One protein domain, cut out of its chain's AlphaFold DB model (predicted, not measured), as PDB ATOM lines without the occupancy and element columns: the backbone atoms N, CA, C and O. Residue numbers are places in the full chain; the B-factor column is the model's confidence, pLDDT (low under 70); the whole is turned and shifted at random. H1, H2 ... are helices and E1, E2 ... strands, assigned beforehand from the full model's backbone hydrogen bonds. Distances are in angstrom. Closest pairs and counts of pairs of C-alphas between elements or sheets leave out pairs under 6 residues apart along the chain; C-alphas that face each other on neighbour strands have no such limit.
ATOM      1  N   ALA A  40     112.089 118.836  49.459       94.44
ATOM      2  CA  ALA A  40     111.181 119.394  50.454       94.44
ATOM      3  C   ALA A  40     111.512 120.869  50.731       94.44
ATOM      4  O   ALA A  40     112.678 121.243  50.882       94.44
ATOM      5  N   THR A  41     110.470 121.690  50.829       95.75
ATOM      6  CA  THR A  41     110.546 123.133  51.122       95.75
ATOM      7  C   THR A  41     110.111 123.469  52.550       95.75
ATOM      8  O   THR A  41     110.349 124.583  53.029       95.75
ATOM      9  N   ALA A  42     109.488 122.500  53.225       95.19
ATOM     10  CA  ALA A  42     108.984 122.573  54.584       95.19
ATOM     11  C   ALA A  42     109.274 121.262  55.330       95.19
ATOM     12  O   ALA A  42     109.241 120.184  54.732       95.19
ATOM     13  N   LEU A  43     109.510 121.349  56.640       93.81
ATOM     14  CA  LEU A  43     109.673 120.201  57.527       93.81
ATOM     15  C   LEU A  43     108.830 120.384  58.791       93.81
ATOM     16  O   LEU A  43     109.027 121.331  59.551       93.81
ATOM     17  N   LEU A  44     107.912 119.442  59.017       94.06
ATOM     18  CA  LEU A  44     107.094 119.342  60.222       94.06
ATOM     19  C   LEU A  44     107.600 118.169  61.072       94.06
ATOM     20  O   LEU A  44     107.484 117.008  60.677       94.06
ATOM     21  N   GLY A  45     108.183 118.480  62.225       92.88
ATOM     22  CA  GLY A  45     108.694 117.511  63.187       92.88
ATOM     23  C   GLY A  45     107.620 117.100  64.188       92.88
ATOM     24  O   GLY A  45     107.092 117.945  64.900       92.88
ATOM     25  N   VAL A  46     107.282 115.810  64.227       91.75
ATOM     26  CA  VAL A  46     106.329 115.208  65.185       91.75
ATOM     27  C   VAL A  46     106.858 113.877  65.734       91.75
ATOM     28  O   VAL A  46     106.111 112.939  66.003       91.75
ATOM     29  N   SER A  47     108.179 113.759  65.815       87.62
ATOM     30  CA  SER A  47     108.900 112.512  66.081       87.62
ATOM     31  C   SER A  47     109.410 112.389  67.511       87.62
ATOM     32  O   SER A  47     109.652 111.276  67.971       87.62
ATOM     33  N   GLY A  48     109.592 113.512  68.207       81.94
ATOM     34  CA  GLY A  48     110.205 113.534  69.532       81.94
ATOM     35  C   GLY A  48     111.688 113.178  69.498       81.94
ATOM     36  O   GLY A  48     112.202 112.613  70.451       81.94
ATOM     37  N   THR A  49     112.376 113.377  68.372       77.75
ATOM     38  CA  THR A  49     113.799 113.049  68.239       77.75
ATOM     39  C   THR A  49     114.516 114.179  67.510       77.75
ATOM     40  O   THR A  49     114.092 114.524  66.407       77.75
ATOM     41  N   PRO A  50     115.613 114.733  68.056       71.50
ATOM     42  CA  PRO A  50     116.393 115.768  67.386       71.50
ATOM     43  C   PRO A  50     116.880 115.353  65.988       71.50
ATOM     44  O   PRO A  50     117.346 114.229  65.795       71.50
ATOM     45  N   GLN A  51     116.801 116.258  65.008       73.31
ATOM     46  CA  GLN A  51     117.158 115.997  63.608       73.31
ATOM     47  C   GLN A  51     118.057 117.098  63.033       73.31
ATOM     48  O   GLN A  51     117.787 118.285  63.176       73.31
ATOM     49  N   LYS A  52     119.087 116.702  62.272       69.75
ATOM     50  CA  LYS A  52     119.961 117.616  61.503       69.75
ATOM     51  C   LYS A  52     119.537 117.751  60.030       69.75
ATOM     52  O   LYS A  52     120.363 117.941  59.140       69.75
ATOM     53  N   ALA A  53     118.242 117.617  59.746       75.81
ATOM     54  CA  ALA A  53     117.717 117.648  58.377       75.81
ATOM     55  C   ALA A  53     117.338 119.057  57.891       75.81
ATOM     56  O   ALA A  53     117.195 119.274  56.692       75.81
ATOM     57  N   CYS A  54     117.225 120.032  58.795       74.69
ATOM     58  CA  CYS A  54     116.832 121.400  58.459       74.69
ATOM     59  C   CYS A  54     117.801 122.089  57.481       74.69
ATOM     60  O   CYS A  54     117.363 122.855  56.630       74.69
ATOM     61  N   GLN A  55     119.100 121.773  57.548       80.69
ATOM     62  CA  GLN A  55     120.115 122.313  56.630       80.69
ATOM     63  C   GLN A  55     119.865 121.908  55.171       80.69
ATOM     64  O   GLN A  55     120.139 122.685  54.261       80.69
ATOM     65  N   ALA A  56     119.311 120.715  54.931       87.31
ATOM     66  CA  ALA A  56     119.001 120.262  53.576       87.31
ATOM     67  C   ALA A  56     117.897 121.110  52.921       87.31
ATOM     68  O   ALA A  56     117.903 121.280  51.705       87.31
ATOM     69  N   LEU A  57     116.987 121.696  53.714       90.00
ATOM     70  CA  LEU A  57     115.905 122.539  53.195       90.00
ATOM     71  C   LEU A  57     116.435 123.803  52.509       90.00
ATOM     72  O   LEU A  57     115.830 124.266  51.545       90.00
ATOM     73  N   MET A  58     117.573 124.334  52.966       89.88
ATOM     74  CA  MET A  58     118.177 125.549  52.406       89.88
ATOM     75  C   MET A  58     118.614 125.394  50.953       89.88
ATOM     76  O   MET A  58     118.600 126.366  50.203       89.88
ATOM     77  N   LYS A  59     118.967 124.174  50.532       89.25
ATOM     78  CA  LYS A  59     119.295 123.893  49.128       89.25
ATOM     79  C   LYS A  59     118.058 123.940  48.225       89.25
ATOM     80  O   LYS A  59     118.187 124.204  47.035       89.25
ATOM     81  N   ASN A  60     116.877 123.684  48.787       92.44
ATOM     82  CA  ASN A  60     115.626 123.548  48.041       92.44
ATOM     83  C   ASN A  60     114.768 124.816  48.076       92.44
ATOM     84  O   ASN A  60     113.957 125.040  47.179       92.44
ATOM     85  N   ASN A  61     114.896 125.629  49.126       94.31
ATOM     86  CA  ASN A  61     114.071 126.808  49.346       94.31
ATOM     87  C   ASN A  61     114.863 127.886  50.097       94.31
ATOM     88  O   ASN A  61     115.383 127.633  51.180       94.31
ATOM     89  N   ASN A  62     114.885 129.112  49.563       93.88
ATOM     90  CA  ASN A  62     115.542 130.258  50.203       93.88
ATOM     91  C   ASN A  62     114.840 130.703  51.502       93.88
ATOM     92  O   ASN A  62     115.442 131.405  52.307       93.88
ATOM     93  N   ARG A  63     113.572 130.324  51.707       95.56
ATOM     94  CA  ARG A  63     112.796 130.656  52.910       95.56
ATOM     95  C   ARG A  63     112.057 129.420  53.449       95.56
ATOM     96  O   ARG A  63     110.835 129.327  53.295       95.56
ATOM     97  N   PRO A  64     112.773 128.430  54.013       95.75
ATOM     98  CA  PRO A  64     112.189 127.145  54.390       95.75
ATOM     99  C   PRO A  64     111.276 127.256  55.614       95.75
ATOM    100  O   PRO A  64     111.515 128.068  56.506       95.75
ATOM    101  N   ILE A  65     110.245 126.412  55.681       96.75
ATOM    102  CA  ILE A  65     109.369 126.302  56.860       96.75
ATOM    103  C   ILE A  65     109.897 125.179  57.758       96.75
ATOM    104  O   ILE A  65     110.059 124.052  57.295       96.75
ATOM    105  N   ILE A  66     110.161 125.468  59.032       95.38
ATOM    106  CA  ILE A  66     110.698 124.500  60.002       95.38
ATOM    107  C   ILE A  66     109.848 124.531  61.266       95.38
ATOM    108  O   ILE A  66     109.943 125.475  62.049       95.38
ATOM    109  N   PHE A  67     109.044 123.485  61.473       96.12
ATOM    110  CA  PHE A  67     108.118 123.376  62.598       96.12
ATOM    111  C   PHE A  67     108.437 122.175  63.505       96.12
ATOM    112  O   PHE A  67     107.919 121.082  63.261       96.12
ATOM    113  N   PRO A  68     109.288 122.326  64.541       94.56
ATOM    114  CA  PRO A  68     109.520 121.287  65.545       94.56
ATOM    115  C   PRO A  68     108.375 121.271  66.573       94.56
ATOM    116  O   PRO A  68     108.307 122.116  67.469       94.56
ATOM    117  N   MET A  69     107.442 120.328  66.442       94.44
ATOM    118  CA  MET A  69     106.184 120.317  67.208       94.44
ATOM    119  C   MET A  69     106.222 119.427  68.448       94.44
ATOM    120  O   MET A  69     105.274 119.437  69.237       94.44
ATOM    121  N   SER A  70     107.281 118.642  68.628       91.62
ATOM    122  CA  SER A  70     107.373 117.726  69.754       91.62
ATOM    123  C   SER A  70     107.558 118.444  71.091       91.62
ATOM    124  O   SER A  70     108.268 119.442  71.207       91.62
ATOM    125  N   ASN A  71     106.884 117.904  72.109       89.94
ATOM    126  CA  ASN A  71     106.875 118.408  73.477       89.94
ATOM    127  C   ASN A  71     107.382 117.319  74.436       89.94
ATOM    128  O   ASN A  71     107.118 116.139  74.187       89.94
ATOM    129  N   PRO A  72     108.030 117.680  75.560       90.25
ATOM    130  CA  PRO A  72     108.453 119.033  75.964       90.25
ATOM    131  C   PRO A  72     109.665 119.531  75.151       90.25
ATOM    132  O   PRO A  72     110.140 118.821  74.271       90.25
ATOM    133  N   THR A  73     110.207 120.716  75.463       88.00
ATOM    134  CA  THR A  73     111.344 121.333  74.742       88.00
ATOM    135  C   THR A  73     112.532 120.386  74.528       88.00
ATOM    136  O   THR A  73     113.180 120.450  73.489       88.00
ATOM    137  N   SER A  74     112.806 119.469  75.466       87.88
ATOM    138  CA  SER A  74     113.884 118.473  75.344       87.88
ATOM    139  C   SER A  74     113.666 117.426  74.243       87.88
ATOM    140  O   SER A  74     114.614 116.742  73.872       87.88
ATOM    141  N   GLN A  75     112.441 117.304  73.731       89.31
ATOM    142  CA  GLN A  75     112.054 116.403  72.645       89.31
ATOM    143  C   GLN A  75     111.827 117.135  71.319       89.31
ATOM    144  O   GLN A  75     111.462 116.501  70.331       89.31
ATOM    145  N   ALA A  76     112.019 118.456  71.277       90.06
ATOM    146  CA  ALA A  76     111.898 119.217  70.043       90.06
ATOM    147  C   ALA A  76     112.949 118.758  69.017       90.06
ATOM    148  O   ALA A  76     114.107 118.512  69.357       90.06
ATOM    149  N   GLU A  77     112.558 118.676  67.744       91.94
ATOM    150  CA  GLU A  77     113.444 118.227  66.664       91.94
ATOM    151  C   GLU A  77     114.665 119.136  66.474       91.94
ATOM    152  O   GLU A  77     115.737 118.673  66.079       91.94
ATOM    153  N   CYS A  78     114.511 120.427  66.750       92.69
ATOM    154  CA  CYS A  78     115.598 121.389  66.820       92.69
ATOM    155  C   CYS A  78     115.194 122.568  67.706       92.69
ATOM    156  O   CYS A  78     114.005 122.828  67.921       92.69
ATOM    157  N   THR A  79     116.181 123.312  68.195       93.50
ATOM    158  CA  THR A  79     115.926 124.589  68.867       93.50
ATOM    159  C   THR A  79     115.640 125.695  67.852       93.50
ATOM    160  O   THR A  79     115.981 125.576  66.672       93.50
ATOM    161  N   ALA A  80     115.037 126.798  68.308       94.62
ATOM    162  CA  ALA A  80     114.894 127.996  67.481       94.62
ATOM    163  C   ALA A  80     116.268 128.512  67.009       94.62
ATOM    164  O   ALA A  80     116.460 128.758  65.823       94.62
ATOM    165  N   GLU A  81     117.249 128.584  67.914       93.75
ATOM    166  CA  GLU A  81     118.620 129.014  67.607       93.75
ATOM    167  C   GLU A  81     119.263 128.155  66.509       93.75
ATOM    168  O   GLU A  81     119.813 128.680  65.543       93.75
ATOM    169  N   GLN A  82     119.127 126.828  66.610       92.75
ATOM    170  CA  GLN A  82     119.601 125.899  65.589       92.75
ATOM    171  C   GLN A  82     118.920 126.146  64.243       92.75
ATOM    172  O   GLN A  82     119.604 126.242  63.230       92.75
ATOM    173  N   ALA A  83     117.590 126.270  64.220       93.81
ATOM    174  CA  ALA A  83     116.846 126.479  62.982       93.81
ATOM    175  C   ALA A  83     117.270 127.769  62.268       93.81
ATOM    176  O   ALA A  83     117.566 127.728  61.073       93.81
ATOM    177  N   PHE A  84     117.362 128.890  62.986       93.44
ATOM    178  CA  PHE A  84     117.805 130.152  62.399       93.44
ATOM    179  C   PHE A  84     119.273 130.091  61.955       93.44
ATOM    180  O   PHE A  84     119.566 130.433  60.811       93.44
ATOM    181  N   SER A  85     120.178 129.558  62.783       92.31
ATOM    182  CA  SER A  85     121.598 129.405  62.430       92.31
ATOM    183  C   SER A  85     121.795 128.551  61.172       92.31
ATOM    184  O   SER A  85     122.517 128.934  60.253       92.31
ATOM    185  N   TRP A  86     121.110 127.410  61.083       90.94
ATOM    186  CA  TRP A  86     121.205 126.487  59.949       90.94
ATOM    187  C   TRP A  86     120.585 127.016  58.660       90.94
ATOM    188  O   TRP A  86     120.812 126.429  57.602       90.94
ATOM    189  N   THR A  87     119.784 128.076  58.748       91.44
ATOM    190  CA  THR A  87     119.065 128.650  57.609       91.44
ATOM    191  C   THR A  87     119.474 130.078  57.295       91.44
ATOM    192  O   THR A  87     118.740 130.778  56.602       91.44
ATOM    193  N   GLU A  88     120.637 130.517  57.792       92.38
ATOM    194  CA  GLU A  88     121.132 131.887  57.595       92.38
ATOM    195  C   GLU A  88     120.066 132.931  57.970       92.38
ATOM    196  O   GLU A  88     119.868 133.920  57.269       92.38
ATOM    197  N   ASN A  89     119.326 132.663  59.048       93.12
ATOM    198  CA  ASN A  89     118.231 133.480  59.569       93.12
ATOM    199  C   ASN A  89     116.980 133.584  58.672       93.12
ATOM    200  O   ASN A  89     116.093 134.392  58.943       93.12
ATOM    201  N   LYS A  90     116.862 132.766  57.617       92.50
ATOM    202  CA  LYS A  90     115.787 132.891  56.614       92.50
ATOM    203  C   LYS A  90     114.549 132.042  56.896       92.50
ATOM    204  O   LYS A  90     113.523 132.254  56.248       92.50
ATOM    205  N   CYS A  91     114.607 131.061  57.798       94.25
ATOM    206  CA  CYS A  91     113.471 130.161  57.998       94.25
ATOM    207  C   CYS A  91     112.216 130.861  58.538       94.25
ATOM    208  O   CYS A  91     112.279 131.846  59.273       94.25
ATOM    209  N   ILE A  92     111.060 130.283  58.220       95.62
ATOM    210  CA  ILE A  92     109.819 130.498  58.960       95.62
ATOM    211  C   ILE A  92     109.769 129.427  60.049       95.62
ATOM    212  O   ILE A  92     109.708 128.234  59.742       95.62
ATOM    213  N   PHE A  93     109.802 129.857  61.307       95.56
ATOM    214  CA  PHE A  93     109.895 128.971  62.464       95.56
ATOM    215  C   PHE A  93     108.666 129.088  63.368       95.56
ATOM    216  O   PHE A  93     108.251 130.192  63.724       95.56
ATOM    217  N   ALA A  94     108.125 127.946  63.788       96.19
ATOM    218  CA  ALA A  94     107.146 127.848  64.866       96.19
ATOM    219  C   ALA A  94     107.300 126.504  65.586       96.19
ATOM    220  O   ALA A  94     107.439 125.479  64.930       96.19
ATOM    221  N   SER A  95     107.261 126.483  66.915       95.00
ATOM    222  CA  SER A  95     107.504 125.267  67.703       95.00
ATOM    223  C   SER A  95     106.300 124.836  68.537       95.00
ATOM    224  O   SER A  95     105.418 125.634  68.846       95.00
ATOM    225  N   GLY A  96     106.257 123.565  68.938       93.19
ATOM    226  CA  GLY A  96     105.244 123.069  69.878       93.19
ATOM    227  C   GLY A  96     105.463 123.576  71.309       93.19
ATOM    228  O   GLY A  96     104.507 123.938  72.000       93.19
ATOM    229  N   SER A  97     106.733 123.627  71.722       91.38
ATOM    230  CA  SER A  97     107.191 124.106  73.031       91.38
ATOM    231  C   SER A  97     107.772 125.523  72.948       91.38
ATOM    232  O   SER A  97     108.291 125.904  71.895       91.38
ATOM    233  N   PRO A  98     107.740 126.305  74.043       93.38
ATOM    234  CA  PRO A  98     108.356 127.626  74.082       93.38
ATOM    235  C   PRO A  98     109.879 127.548  73.931       93.38
ATOM    236  O   PRO A  98     110.530 126.663  74.493       93.38
ATOM    237  N   PHE A  99     110.441 128.537  73.237       95.19
ATOM    238  CA  PHE A  99     111.875 128.817  73.194       95.19
ATOM    239  C   PHE A  99     112.149 130.245  73.677       95.19
ATOM    240  O   PHE A  99     111.275 131.109  73.547       95.19
ATOM    241  N   PRO A 100     113.340 130.507  74.247       94.88
ATOM    242  CA  PRO A 100     113.732 131.859  74.612       94.88
ATOM    243  C   PRO A 100     113.804 132.756  73.373       94.88
ATOM    244  O   PRO A 100     113.948 132.286  72.241       94.88
ATOM    245  N   LYS A 101     113.716 134.064  73.612       96.06
ATOM    246  CA  LYS A 101     113.945 135.069  72.576       96.06
ATOM    247  C   LYS A 101     115.371 134.961  72.036       96.06
ATOM    248  O   LYS A 101     116.288 134.598  72.771       96.06
ATOM    249  N   LEU A 102     115.538 135.304  70.767       94.81
ATOM    250  CA  LEU A 102     116.821 135.317  70.072       94.81
ATOM    251  C   LEU A 102     117.135 136.737  69.612       94.81
ATOM    252  O   LEU A 102     116.220 137.493  69.300       94.81
ATOM    253  N   THR A 103     118.416 137.075  69.512       95.31
ATOM    254  CA  THR A 103     118.857 138.293  68.826       95.31
ATOM    255  C   THR A 103     119.473 137.892  67.499       95.31
ATOM    256  O   THR A 103     120.440 137.136  67.469       95.31
ATOM    257  N   ILE A 104     118.895 138.379  66.407       90.50
ATOM    258  CA  ILE A 104     119.305 138.076  65.041       90.50
ATOM    259  C   ILE A 104     119.411 139.393  64.282       90.50
ATOM    260  O   ILE A 104     118.436 140.137  64.223       90.50
ATOM    261  N   ASP A 105     120.586 139.686  63.721       88.88
ATOM    262  CA  ASP A 105     120.863 140.931  62.987       88.88
ATOM    263  C   ASP A 105     120.435 142.188  63.778       88.88
ATOM    264  O   ASP A 105     119.696 143.040  63.280       88.88
ATOM    265  N   ASP A 106     120.833 142.241  65.057       92.00
ATOM    266  CA  ASP A 106     120.480 143.276  66.047       92.00
ATOM    267  C   ASP A 106     118.972 143.441  66.327       92.00
ATOM    268  O   ASP A 106     118.543 144.403  66.967       92.00
ATOM    269  N   LYS A 107     118.145 142.483  65.893       92.25
ATOM    270  CA  LYS A 107     116.702 142.453  66.152       92.25
ATOM    271  C   LYS A 107     116.342 141.331  67.105       92.25
ATOM    272  O   LYS A 107     116.770 140.190  66.949       92.25
ATOM    273  N   GLU A 108     115.493 141.651  68.072       94.75
ATOM    274  CA  GLU A 108     114.888 140.643  68.931       94.75
ATOM    275  C   GLU A 108     113.824 139.866  68.141       94.75
ATOM    276  O   GLU A 108     112.883 140.440  67.591       94.75
ATOM    277  N   ILE A 109     113.970 138.545  68.093       93.06
ATOM    278  CA  ILE A 109     113.017 137.611  67.508       93.06
ATOM    279  C   ILE A 109     112.414 136.783  68.633       93.06
ATOM    280  O   ILE A 109     113.119 136.139  69.411       93.06
ATOM    281  N   VAL A 110     111.084 136.774  68.691       94.69
ATOM    282  CA  VAL A 110     110.311 135.913  69.588       94.69
ATOM    283  C   VAL A 110     109.840 134.699  68.782       94.69
ATOM    284  O   VAL A 110     108.977 134.859  67.913       94.69
ATOM    285  N   PRO A 111     110.387 133.489  69.016       94.19
ATOM    286  CA  PRO A 111     109.956 132.299  68.293       94.19
ATOM    287  C   PRO A 111     108.462 132.034  68.509       94.19
ATOM    288  O   PRO A 111     107.983 131.984  69.644       94.19
ATOM    289  N   SER A 112     107.717 131.872  67.415       93.75
ATOM    290  CA  SER A 112     106.281 131.588  67.476       93.75
ATOM    291  C   SER A 112     106.011 130.179  68.002       93.75
ATOM    292  O   SER A 112     106.808 129.265  67.793       93.75
ATOM    293  N   GLN A 113     104.855 129.988  68.641       94.25
ATOM    294  CA  GLN A 113     104.403 128.676  69.098       94.25
ATOM    295  C   GLN A 113     103.178 128.210  68.312       94.25
ATOM    296  O   GLN A 113     102.134 128.856  68.330       94.25
ATOM    297  N   GLY A 114     103.290 127.052  67.669       93.56
ATOM    298  CA  GLY A 114     102.189 126.348  67.011       93.56
ATOM    299  C   GLY A 114     101.458 125.409  67.973       93.56
ATOM    300  O   GLY A 114     101.331 124.220  67.704       93.56
ATOM    301  N   ASN A 115     101.029 125.899  69.136       91.38
ATOM    302  CA  ASN A 115     100.450 125.039  70.170       91.38
ATOM    303  C   ASN A 115      98.931 124.848  69.984       91.38
ATOM    304  O   ASN A 115      98.204 125.790  69.670       91.38
TER     305      ASN A 115
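AT A GLANCE: This is residues 40 to 115 of the 156 residues of the protein "Malic_M domain-containing protein" of Reticulomyxa filosa (UniProt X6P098). The domain is a small wall of three short parallel strands, E1, E2 and E3, with two short helices, H1 and H2, packed over one side of it and a small hairpin, E4 and E5, beyond the E3 edge and next to H2. After the hairpin the backbone folds back to the wall, where residues 112 to 113 pair in parallel with residues 94 to 95 of E3. The printed part has 76 residues, with two named helices and five named strands in the order E1, H1, E2, H2, E3, E4, E5; the class is mixed, helices and strands, though under half of the residues, 32, are in named elements. The whole is compact, with a radius of gyration of the C-alphas of 11.3 A and spans of 28 by 28 by 17 A.

IN THESE COORDINATES: E1 holds residues 42 to 45 and is 10.0 A long, from C-alpha 42 at (108.984, 122.573, 54.584). E2, residues 65 to 68, is also 10.0 A long, and E3, residues 92 to 95, is 10.4 A long. H1 is residues 54 to 60, 10.7 A; H2 is residues 80 to 86, 9.9 A, from C-alpha 80 at (114.894, 127.996, 67.481). E4, residues 102 to 104, measures 6.3 A, and E5, residues 107 to 109, measures 6.2 A and ends with C-alpha 109 at (113.017, 137.611, 67.508).

HOW THE PARTS SIT: The larger sheet runs E1, E2, E3, with E2 as its inner strand. E1 and E2 are parallel at 3 degrees, with N 43 and O 65 within hydrogen-bond range at 2.8 A. E2 and E3 are parallel at 13 degrees, with N 66 and O 92 at 2.9 A. E1, H1, E2 and E2, H2, E3 are strand-helix-strand units, two parallel neighbour strands with a helix between, each with a right-handed crossover. H1 is on this sheet but only grazes it; its closest C-alphas to E1 are those of Leu 57 and Ala 42, 7.1 A apart. H2 is on the sheet and only grazes it too; the closest C-alphas of H2 and E3, those of Ala 80 and Phe 93, are 7.1 A apart. H1 and H2 only just touch, with 3 pairs of C-alphas within 8 A, the closest being Gln 55 and Trp 86 at 5.4 A; they run the same way at a steep tilt of 46 degrees. The closest C-alphas of H2 and E4 are those of Glu 81 and Leu 102, 7.0 A apart. E4 and E5 form an antiparallel hairpin at 139 degrees, with N 104 and O 107 at 2.8 A. E3 is apart from E4 and from E5. In H2 every O i to N i+4 pair is within hydrogen-bond range; in H1 0 of 3 are, while 4 of 4 O i to N i+3 pairs are.

THE WHOLE: The two C-alphas farthest apart, those of Ser 47 and Asp 106, are 32.9 A apart. The printed part has no cut. The link from E2 to H2, 11 residues, is long. The mean pLDDT of the printed part is 91.1, and residue 52 alone is under 70.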